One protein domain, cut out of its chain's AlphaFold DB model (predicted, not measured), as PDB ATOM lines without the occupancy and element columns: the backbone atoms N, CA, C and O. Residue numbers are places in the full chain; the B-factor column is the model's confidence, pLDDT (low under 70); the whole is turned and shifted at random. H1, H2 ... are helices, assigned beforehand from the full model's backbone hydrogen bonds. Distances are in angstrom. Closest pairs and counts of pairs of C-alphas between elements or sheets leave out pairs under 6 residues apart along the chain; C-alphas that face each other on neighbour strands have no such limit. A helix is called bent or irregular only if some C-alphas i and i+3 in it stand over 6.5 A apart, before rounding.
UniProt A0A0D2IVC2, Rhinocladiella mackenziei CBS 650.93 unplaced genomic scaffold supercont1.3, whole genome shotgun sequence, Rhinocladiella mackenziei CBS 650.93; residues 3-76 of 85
ATOM      1  N   SER A   3      10.477  -5.146   6.619       74.62
ATOM      2  CA  SER A   3      11.736  -4.601   7.122       74.62
ATOM      3  C   SER A   3      12.898  -5.165   6.322       74.62
ATOM      4  O   SER A   3      12.950  -6.377   6.112       74.62
ATOM      5  N   ALA A   4      13.809  -4.310   5.861       69.69
ATOM      6  CA  ALA A   4      14.994  -4.744   5.132       69.69
ATOM      7  C   ALA A   4      16.190  -3.818   5.389       69.69
ATOM      8  O   ALA A   4      16.069  -2.594   5.435       69.69
ATOM      9  N   ASP A   5      17.383  -4.396   5.474       65.12
ATOM     10  CA  ASP A   5      18.645  -3.672   5.657       65.12
ATOM     11  C   ASP A   5      19.200  -3.078   4.348       65.12
ATOM     12  O   ASP A   5      20.153  -2.297   4.360       65.12
ATOM     13  N   THR A   6      18.574  -3.375   3.208       61.56
ATOM     14  CA  THR A   6      19.050  -3.014   1.869       61.56
ATOM     15  C   THR A   6      18.114  -2.001   1.198       61.56
ATOM     16  O   THR A   6      16.896  -2.092   1.310       61.56
ATOM     17  N   VAL A   7      18.672  -1.009   0.490       60.56
ATOM     18  CA  VAL A   7      17.879  -0.030  -0.284       60.56
ATOM     19  C   VAL A   7      17.332  -0.701  -1.545       60.56
ATOM     20  O   VAL A   7      18.123  -1.087  -2.411       60.56
ATOM     21  N   MET A   8      16.007  -0.782  -1.692       64.38
ATOM     22  CA  MET A   8      15.383  -1.121  -2.975       64.38
ATOM     23  C   MET A   8      15.588   0.025  -3.968       64.38
ATOM     24  O   MET A   8      15.263   1.175  -3.697       64.38
ATOM     25  N   LYS A   9      16.183  -0.288  -5.124       60.09
ATOM     26  CA  LYS A   9      16.511   0.697  -6.171       60.09
ATOM     27  C   LYS A   9      15.523   0.693  -7.342       60.09
ATOM     28  O   LYS A   9      15.626   1.554  -8.212       60.09
ATOM     29  N   SER A  10      14.591  -0.262  -7.370       67.50
ATOM     30  CA  SER A  10      13.588  -0.423  -8.424       67.50
ATOM     31  C   SER A  10      12.181  -0.348  -7.838       67.50
ATOM     32  O   SER A  10      11.871  -1.063  -6.888       67.50
ATOM     33  N   ALA A  11      11.335   0.491  -8.439       64.62
ATOM     34  CA  ALA A  11       9.913   0.568  -8.113       64.62
ATOM     35  C   ALA A  11       9.175  -0.737  -8.472       64.62
ATOM     36  O   ALA A  11       8.265  -1.147  -7.767       64.62
ATOM     37  N   GLU A  12       9.614  -1.448  -9.516       72.69
ATOM     38  CA  GLU A  12       9.013  -2.729  -9.918       72.69
ATOM     39  C   GLU A  12       9.299  -3.838  -8.896       72.69
ATOM     40  O   GLU A  12       8.430  -4.660  -8.608       72.69
ATOM     41  N   ASP A  13      10.499  -3.850  -8.305       72.69
ATOM     42  CA  ASP A  13      10.822  -4.784  -7.222       72.69
ATOM     43  C   ASP A  13      10.084  -4.434  -5.930       72.69
ATOM     44  O   ASP A  13       9.625  -5.342  -5.235       72.69
ATOM     45  N   HIS A  14       9.928  -3.138  -5.639       67.12
ATOM     46  CA  HIS A  14       9.098  -2.654  -4.539       67.12
ATOM     47  C   HIS A  14       7.656  -3.151  -4.681       67.12
ATOM     48  O   HIS A  14       7.151  -3.822  -3.784       67.12
ATOM     49  N   ASP A  15       7.022  -2.897  -5.826       71.44
ATOM     50  CA  ASP A  15       5.624  -3.258  -6.065       71.44
ATOM     51  C   ASP A  15       5.424  -4.775  -6.073       71.44
ATOM     52  O   ASP A  15       4.432  -5.279  -5.545       71.44
ATOM     53  N   ARG A  16       6.397  -5.529  -6.598       76.38
ATOM     54  CA  ARG A  16       6.377  -6.994  -6.562       76.38
ATOM     55  C   ARG A  16       6.436  -7.532  -5.135       76.38
ATOM     56  O   ARG A  16       5.658  -8.425  -4.805       76.38
ATOM     57  N   VAL A  17       7.343  -7.031  -4.297       74.19
ATOM     58  CA  VAL A  17       7.459  -7.473  -2.894       74.19
ATOM     59  C   VAL A  17       6.243  -7.018  -2.086       74.19
ATOM     60  O   VAL A  17       5.664  -7.822  -1.359       74.19
ATOM     61  N   ALA A  18       5.779  -5.783  -2.295       74.19
ATOM     62  CA  ALA A  18       4.554  -5.261  -1.699       74.19
ATOM     63  C   ALA A  18       3.333  -6.136  -2.010       74.19
ATOM     64  O   ALA A  18       2.593  -6.509  -1.099       74.19
ATOM     65  N   ALA A  19       3.165  -6.524  -3.278       74.81
ATOM     66  CA  ALA A  19       2.068  -7.378  -3.721       74.81
ATOM     67  C   ALA A  19       2.196  -8.830  -3.235       74.81
ATOM     68  O   ALA A  19       1.185  -9.455  -2.924       74.81
ATOM     69  N   THR A  20       3.417  -9.371  -3.169       79.44
ATOM     70  CA  THR A  20       3.654 -10.771  -2.770       79.44
ATOM     71  C   THR A  20       3.421 -10.972  -1.275       79.44
ATOM     72  O   THR A  20       2.730 -11.909  -0.884       79.44
ATOM     73  N   ASP A  21       3.944 -10.064  -0.451       76.94
ATOM     74  CA  ASP A  21       3.907 -10.186   1.011       76.94
ATOM     75  C   ASP A  21       2.751  -9.390   1.641       76.94
ATOM     76  O   ASP A  21       2.644  -9.289   2.865       76.94
ATOM     77  N   ASN A  22       1.879  -8.812   0.805       77.56
ATOM     78  CA  ASN A  22       0.772  -7.938   1.199       77.56
ATOM     79  C   ASN A  22       1.218  -6.832   2.180       77.56
ATOM     80  O   ASN A  22       0.545  -6.520   3.169       77.56
ATOM     81  N   ILE A  23       2.404  -6.264   1.940       79.69
ATOM     82  CA  ILE A  23       2.971  -5.203   2.771       79.69
ATOM     83  C   ILE A  23       2.660  -3.835   2.171       79.69
ATOM     84  O   ILE A  23       2.828  -3.595   0.983       79.69
ATOM     85  N   ILE A  24       2.230  -2.913   3.028       75.94
ATOM     86  CA  ILE A  24       1.816  -1.557   2.630       75.94
ATOM     87  C   ILE A  24       2.902  -0.491   2.841       75.94
ATOM     88  O   ILE A  24       2.696   0.668   2.504       75.94
ATOM     89  N   ALA A  25       4.024  -0.861   3.466       74.81
ATOM     90  CA  ALA A  25       5.146   0.034   3.737       74.81
ATOM     91  C   ALA A  25       6.423  -0.763   4.034       74.81
ATOM     92  O   ALA A  25       6.355  -1.827   4.673       74.81
ATOM     93  N   LEU A  26       7.561  -0.211   3.611       76.06
ATOM     94  CA  LEU A  26       8.907  -0.698   3.895       76.06
ATOM     95  C   LEU A  26       9.622   0.221   4.879       76.06
ATOM     96  O   LEU A  26       9.461   1.439   4.855       76.06
ATOM     97  N   GLU A  27      10.446  -0.370   5.731       78.69
ATOM     98  CA  GLU A  27      11.274   0.355   6.683       78.69
ATOM     99  C   GLU A  27      12.620  -0.371   6.892       78.69
ATOM    100  O   GLU A  27      12.787  -1.503   6.438       78.69
ATOM    101  N   ARG A  28      13.605   0.284   7.524       70.12
ATOM    102  CA  ARG A  28      14.985  -0.245   7.649       70.12
ATOM    103  C   ARG A  28      15.504  -0.395   9.082       70.12
ATOM    104  O   ARG A  28      16.622  -0.851   9.278       70.12
ATOM    105  N   GLU A  29      14.742   0.033  10.078       71.19
ATOM    106  CA  GLU A  29      15.206   0.236  11.461       71.19
ATOM    107  C   GLU A  29      14.526  -0.698  12.474       71.19
ATOM    108  O   GLU A  29      14.970  -0.811  13.611       71.19
ATOM    109  N   GLY A  30      13.422  -1.339  12.092       63.06
ATOM    110  CA  GLY A  30      12.603  -2.188  12.951       63.06
ATOM    111  C   GLY A  30      13.021  -3.654  12.967       63.06
ATOM    112  O   GLY A  30      12.512  -4.402  13.805       63.06
ATOM    113  N   THR A  31      13.948  -4.069  12.090       70.94
ATOM    114  CA  THR A  31      14.396  -5.465  11.991       70.94
ATOM    115  C   THR A  31      14.835  -5.980  13.368       70.94
ATOM    116  O   THR A  31      15.740  -5.428  13.990       70.94
ATOM    117  N   GLY A  32      14.190  -7.043  13.860       67.88
ATOM    118  CA  GLY A  32      14.557  -7.731  15.103       67.88
ATOM    119  C   GLY A  32      14.029  -7.127  16.413       67.88
ATOM    120  O   GLY A  32      14.116  -7.794  17.443       67.88
ATOM    121  N   ILE A  33      13.443  -5.919  16.417       74.75
ATOM    122  CA  ILE A  33      12.870  -5.332  17.648       74.75
ATOM    123  C   ILE A  33      11.517  -5.975  17.975       74.75
ATOM    124  O   ILE A  33      11.316  -6.483  19.081       74.75
ATOM    125  N   TRP A  34      10.595  -5.989  17.011       74.75
ATOM    126  CA  TRP A  34       9.237  -6.509  17.211       74.75
ATOM    127  C   TRP A  34       9.173  -8.038  17.314       74.75
ATOM    128  O   TRP A  34       8.226  -8.564  17.890       74.75
ATOM    129  N   ASP A  35      10.195  -8.750  16.830       75.31
ATOM    130  CA  ASP A  35      10.290 -10.210  16.964       75.31
ATOM    131  C   ASP A  35      10.694 -10.621  18.388       75.31
ATOM    132  O   ASP A  35      10.456 -11.754  18.815       75.31
ATOM    133  N   ARG A  36      11.327  -9.705  19.137       79.75
ATOM    134  CA  ARG A  36      11.900  -9.991  20.456       79.75
ATOM    135  C   ARG A  36      11.071  -9.459  21.621       79.75
ATOM    136  O   ARG A  36      11.145 -10.033  22.709       79.75
ATOM    137  N   PHE A  37      10.295  -8.398  21.411       81.50
ATOM    138  CA  PHE A  37       9.527  -7.734  22.465       81.50
ATOM    139  C   PHE A  37       8.092  -7.452  22.009       81.50
ATOM    140  O   PHE A  37       7.914  -6.974  20.886       81.50
ATOM    141  N   PRO A  38       7.071  -7.651  22.871       81.94
ATOM    142  CA  PRO A  38       5.723  -7.154  22.605       81.94
ATOM    143  C   PRO A  38       5.779  -5.653  22.320       81.94
ATOM    144  O   PRO A  38       6.149  -4.865  23.190       81.94
ATOM    145  N   SER A  39       5.469  -5.275  21.084       83.75
ATOM    146  CA  SER A  39       5.720  -3.928  20.576       83.75
ATOM    147  C   SER A  39       4.551  -3.439  19.738       83.75
ATOM    148  O   SER A  39       3.935  -4.204  19.000       83.75
ATOM    149  N   ILE A  40       4.293  -2.135  19.811       86.88
ATOM    150  CA  ILE A  40       3.446  -1.417  18.861       86.88
ATOM    151  C   ILE A  40       4.354  -0.476  18.088       86.88
ATOM    152  O   ILE A  40       5.110   0.295  18.676       86.88
ATOM    153  N   VAL A  41       4.289  -0.564  16.764       85.19
ATOM    154  CA  VAL A  41       5.159   0.190  15.865       85.19
ATOM    155  C   VAL A  41       4.332   1.286  15.214       85.19
ATOM    156  O   VAL A  41       3.400   1.001  14.466       85.19
ATOM    157  N   ILE A  42       4.685   2.540  15.490       88.75
ATOM    158  CA  ILE A  42       4.061   3.719  14.885       88.75
ATOM    159  C   ILE A  42       5.114   4.384  13.996       88.75
ATOM    160  O   ILE A  42       6.165   4.794  14.486       88.75
ATOM    161  N   LYS A  43       4.849   4.460  12.688       87.25
ATOM    162  CA  LYS A  43       5.758   5.047  11.692       87.25
ATOM    163  C   LYS A  43       5.009   5.975  10.742       87.25
ATOM    164  O   LYS A  43       3.874   5.699  10.368       87.25
ATOM    165  N   GLY A  44       5.678   7.051  10.343       87.62
ATOM    166  CA  GLY A  44       5.229   7.955   9.290       87.62
ATOM    167  C   GLY A  44       5.911   7.633   7.973       87.62
ATOM    168  O   GLY A  44       7.060   7.192   7.955       87.62
ATOM    169  N   VAL A  45       5.211   7.881   6.871       87.88
ATOM    170  CA  VAL A  45       5.758   7.710   5.523       87.88
ATOM    171  C   VAL A  45       6.583   8.946   5.171       87.88
ATOM    172  O   VAL A  45       6.029  10.032   5.013       87.88
ATOM    173  N   GLY A  46       7.906   8.789   5.116       84.88
ATOM    174  CA  GLY A  46       8.852   9.880   4.856       84.88
ATOM    175  C   GLY A  46       9.279  10.027   3.393       84.88
ATOM    176  O   GLY A  46       9.687  11.120   3.009       84.88
ATOM    177  N   ASP A  47       9.171   8.961   2.593       82.50
ATOM    178  CA  ASP A  47       9.488   8.925   1.163       82.50
ATOM    179  C   ASP A  47       8.798   7.724   0.471       82.50
ATOM    180  O   ASP A  47       8.059   6.971   1.106       82.50
ATOM    181  N   TYR A  48       9.007   7.581  -0.843       77.50
ATOM    182  CA  TYR A  48       8.392   6.550  -1.693       77.50
ATOM    183  C   TYR A  48       9.157   5.213  -1.738       77.50
ATOM    184  O   TYR A  48       8.745   4.309  -2.457       77.50
ATOM    185  N   ALA A  49      10.262   5.076  -0.997       74.94
ATOM    186  CA  ALA A  49      11.104   3.879  -0.944       74.94
ATOM    187  C   ALA A  49      11.563   3.343  -2.321       74.94
ATOM    188  O   ALA A  49      11.888   2.164  -2.463       74.94
ATOM    189  N   ASP A  50      11.627   4.214  -3.332       73.19
ATOM    190  CA  ASP A  50      11.988   3.883  -4.706       73.19
ATOM    191  C   ASP A  50      12.921   4.950  -5.320       73.19
ATOM    192  O   ASP A  50      13.477   5.823  -4.645       73.19
ATOM    193  N   ARG A  51      13.109   4.900  -6.644       69.94
ATOM    194  CA  ARG A  51      13.917   5.887  -7.381       69.94
ATOM    195  C   ARG A  51      13.366   7.319  -7.326       69.94
ATOM    196  O   ARG A  51      14.107   8.250  -7.630       69.94
ATOM    197  N   ASN A  52      12.094   7.491  -6.973       73.31
ATOM    198  CA  ASN A  52      11.418   8.774  -6.816       73.31
ATOM    199  C   ASN A  52      11.439   9.262  -5.357       73.31
ATOM    200  O   ASN A  52      10.726  10.211  -5.023       73.31
ATOM    201  N   LYS A  53      12.246   8.637  -4.482       69.88
ATOM    202  CA  LYS A  53      12.404   9.067  -3.091       69.88
ATOM    203  C   LYS A  53      12.683  10.572  -2.994       69.88
ATOM    204  O   LYS A  53      13.524  11.121  -3.707       69.88
ATOM    205  N   ASN A  54      11.968  11.229  -2.088       73.88
ATOM    206  CA  ASN A  54      12.131  12.642  -1.784       73.88
ATOM    207  C   ASN A  54      12.186  12.813  -0.265       73.88
ATOM    208  O   ASN A  54      11.178  12.641   0.414       73.88
ATOM    209  N   ASP A  55      13.348  13.219   0.241       79.25
ATOM    210  CA  ASP A  55      13.603  13.329   1.677       79.25
ATOM    211  C   ASP A  55      12.965  14.590   2.307       79.25
ATOM    212  O   ASP A  55      12.964  14.751   3.527       79.25
ATOM    213  N   GLN A  56      12.371  15.488   1.505       85.56
ATOM    214  CA  GLN A  56      11.745  16.729   1.991       85.56
ATOM    215  C   GLN A  56      10.599  16.487   2.983       85.56
ATOM    216  O   GLN A  56      10.339  17.332   3.841       85.56
ATOM    217  N   TRP A  57       9.918  15.344   2.883       85.19
ATOM    218  CA  TRP A  57       8.753  15.027   3.708       85.19
ATOM    219  C   TRP A  57       9.115  14.359   5.036       85.19
ATOM    220  O   TRP A  57       8.251  14.252   5.906       85.19
ATOM    221  N   GLN A  58      10.378  13.976   5.251       88.12
ATOM    222  CA  GLN A  58      10.793  13.243   6.451       88.12
ATOM    223  C   GLN A  58      10.524  14.025   7.741       88.12
ATOM    224  O   GLN A  58      10.008  13.458   8.702       88.12
ATOM    225  N   TYR A  59      10.786  15.338   7.760       90.38
ATOM    226  CA  TYR A  59      10.500  16.167   8.938       90.38
ATOM    227  C   TYR A  59       9.002  16.255   9.241       90.38
ATOM    228  O   TYR A  59       8.598  16.165  10.401       90.38
ATOM    229  N   PHE A  60       8.172  16.393   8.206       91.25
ATOM    230  CA  PHE A  60       6.720  16.415   8.360       91.25
ATOM    231  C   PHE A  60       6.192  15.058   8.845       91.25
ATOM    232  O   PHE A  60       5.406  14.998   9.795       91.25
ATOM    233  N   ALA A  61       6.669  13.966   8.245       91.38
ATOM    234  CA  ALA A  61       6.333  12.605   8.636       91.38
ATOM    235  C   ALA A  61       6.725  12.327  10.095       91.38
ATOM    236  O   ALA A  61       5.906  11.820  10.865       91.38
ATOM    237  N   ALA A  62       7.931  12.724  10.507       91.00
ATOM    238  CA  ALA A  62       8.414  12.575  11.876       91.00
ATOM    239  C   ALA A  62       7.569  13.379  12.876       91.00
ATOM    240  O   ALA A  62       7.135  12.834  13.894       91.00
ATOM    241  N   ALA A  63       7.277  14.650  12.576       94.62
ATOM    242  CA  ALA A  63       6.449  15.498  13.432       94.62
ATOM    243  C   ALA A  63       5.028  14.929  13.595       94.62
ATOM    244  O   ALA A  63       4.524  14.825  14.714       94.62
ATOM    245  N   THR A  64       4.417  14.494  12.491       95.31
ATOM    246  CA  THR A  64       3.068  13.908  12.470       95.31
ATOM    247  C   THR A  64       3.013  12.612  13.270       95.31
ATOM    248  O   THR A  64       2.135  12.434  14.113       95.31
ATOM    249  N   THR A  65       3.995  11.732  13.069       93.94
ATOM    250  CA  THR A  65       4.111  10.459  13.798       93.94
ATOM    251  C   THR A  65       4.298  10.694  15.288       93.94
ATOM    252  O   THR A  65       3.644  10.047  16.097       93.94
ATOM    253  N   THR A  66       5.138  11.660  15.661       94.62
ATOM    254  CA  THR A  66       5.388  12.007  17.066       94.62
ATOM    255  C   THR A  66       4.133  12.567  17.732       94.62
ATOM    256  O   THR A  66       3.802  12.184  18.854       94.62
ATOM    257  N   ALA A  67       3.396  13.441  17.041       96.38
ATOM    258  CA  ALA A  67       2.128  13.967  17.535       96.38
ATOM    259  C   ALA A  67       1.080  12.852  17.707       96.38
ATOM    260  O   ALA A  67       0.449  12.765  18.761       96.38
ATOM    261  N   GLY A  68       0.949  11.967  16.713       95.31
ATOM    262  CA  GLY A  68       0.062  10.805  16.771       95.31
ATOM    263  C   GLY A  68       0.430   9.839  17.897       95.31
ATOM    264  O   GLY A  68      -0.438   9.438  18.667       95.31
ATOM    265  N   MET A  69       1.719   9.536  18.064       95.50
ATOM    266  CA  MET A  69       2.231   8.706  19.158       95.50
ATOM    267  C   MET A  69       1.931   9.324  20.524       95.50
ATOM    268  O   MET A  69       1.502   8.617  21.432       95.50
ATOM    269  N   LYS A  70       2.110  10.641  20.684       95.50
ATOM    270  CA  LYS A  70       1.762  11.334  21.931       95.50
ATOM    271  C   LYS A  70       0.267  11.220  22.241       95.50
ATOM    272  O   LYS A  70      -0.090  10.950  23.386       95.50
ATOM    273  N   GLY A  71      -0.591  11.412  21.236       95.38
ATOM    274  CA  GLY A  71      -2.038  11.229  21.377       95.38
ATOM    275  C   GLY A  71      -2.381   9.798  21.787       95.38
ATOM    276  O   GLY A  71      -3.026   9.589  22.807       95.38
ATOM    277  N   PHE A  72      -1.844   8.816  21.063       94.00
ATOM    278  CA  PHE A  72      -1.997   7.396  21.373       94.00
ATOM    279  C   PHE A  72      -1.595   7.065  22.815       94.00
ATOM    280  O   PHE A  72      -2.370   6.448  23.533       94.00
ATOM    281  N   LEU A  73      -0.421   7.516  23.270       92.81
ATOM    282  CA  LEU A  73       0.068   7.249  24.627       92.81
ATOM    283  C   LEU A  73      -0.774   7.904  25.726       92.81
ATOM    284  O   LEU A  73      -0.732   7.444  26.861       92.81
ATOM    285  N   THR A  74      -1.508   8.968  25.403       94.06
ATOM    286  CA  THR A  74      -2.413   9.625  26.357       94.06
ATOM    287  C   THR A  74      -3.645   8.758  26.627       94.06
ATOM    288  O   THR A  74      -4.109   8.698  27.760       94.06
ATOM    289  N   GLU A  75      -4.121   8.039  25.608       90.81
ATOM    290  CA  GLU A  75      -5.280   7.138  25.693       90.81
ATOM    291  C   GLU A  75      -4.891   5.687  26.016       90.81
ATOM    292  O   GLU A  75      -5.731   4.862  26.376       90.81
ATOM    293  N   TRP A  76      -3.612   5.337  25.866       89.44
ATOM    294  CA  TRP A  76      -3.145   3.965  26.003       89.44
ATOM    295  C   TRP A  76      -3.229   3.475  27.453       89.44
ATOM    296  O   TRP A  76      -2.415   3.840  28.306       89.44
TER     297      TRP A  76
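AT A GLANCE: This is residues 3 to 76 of the 85 residues of an uncharacterized protein of Rhinocladiella mackenziei CBS 650.93 (UniProt A0A0D2IVC2). What does the shape look like? One long helix, H2, lines one side, a winding loop passes beside it with residues 42 to 46, and short H1 lies toward the end where H2 begins. Residues 34 to 40 stick out. What is printed? There are 74 residues with two named helices, H1 then H2, and no named strand; the class is all helix, with under half of the residues in named elements. How compact is it? It is only just loose, close to compact, with a radius of gyration of the C-alphas of 13.9 A and spans of 40 by 31 by 19 A.

IN THESE COORDINATES: Where is H2? It holds residues 55 to 75, 31.2 A long, from C-alpha 55 at (13.603, 13.329, 1.677) to C-alpha 75 at (-5.280, 7.138, 25.693). Where is H1? It holds residues 11 to 20, 14.0 A long, from C-alpha 11 at (9.913, 0.568, -8.113).

HOW THE PARTS SIT: Do H2 and H1 touch? They are apart. How are their backbones? H2 is irregular, with C-alphas 56 and 59 7.1 A apart, and has 15 of 17 O i to N i+4 pairs within hydrogen-bond range; in H1 every such pair is.

THE WHOLE: What joins the helices? A long link, residues 21 to 54; the printed part has no cut. Where is confidence low? Residues 4 to 11, 14, 30, 32, 51 and 53 are under 70.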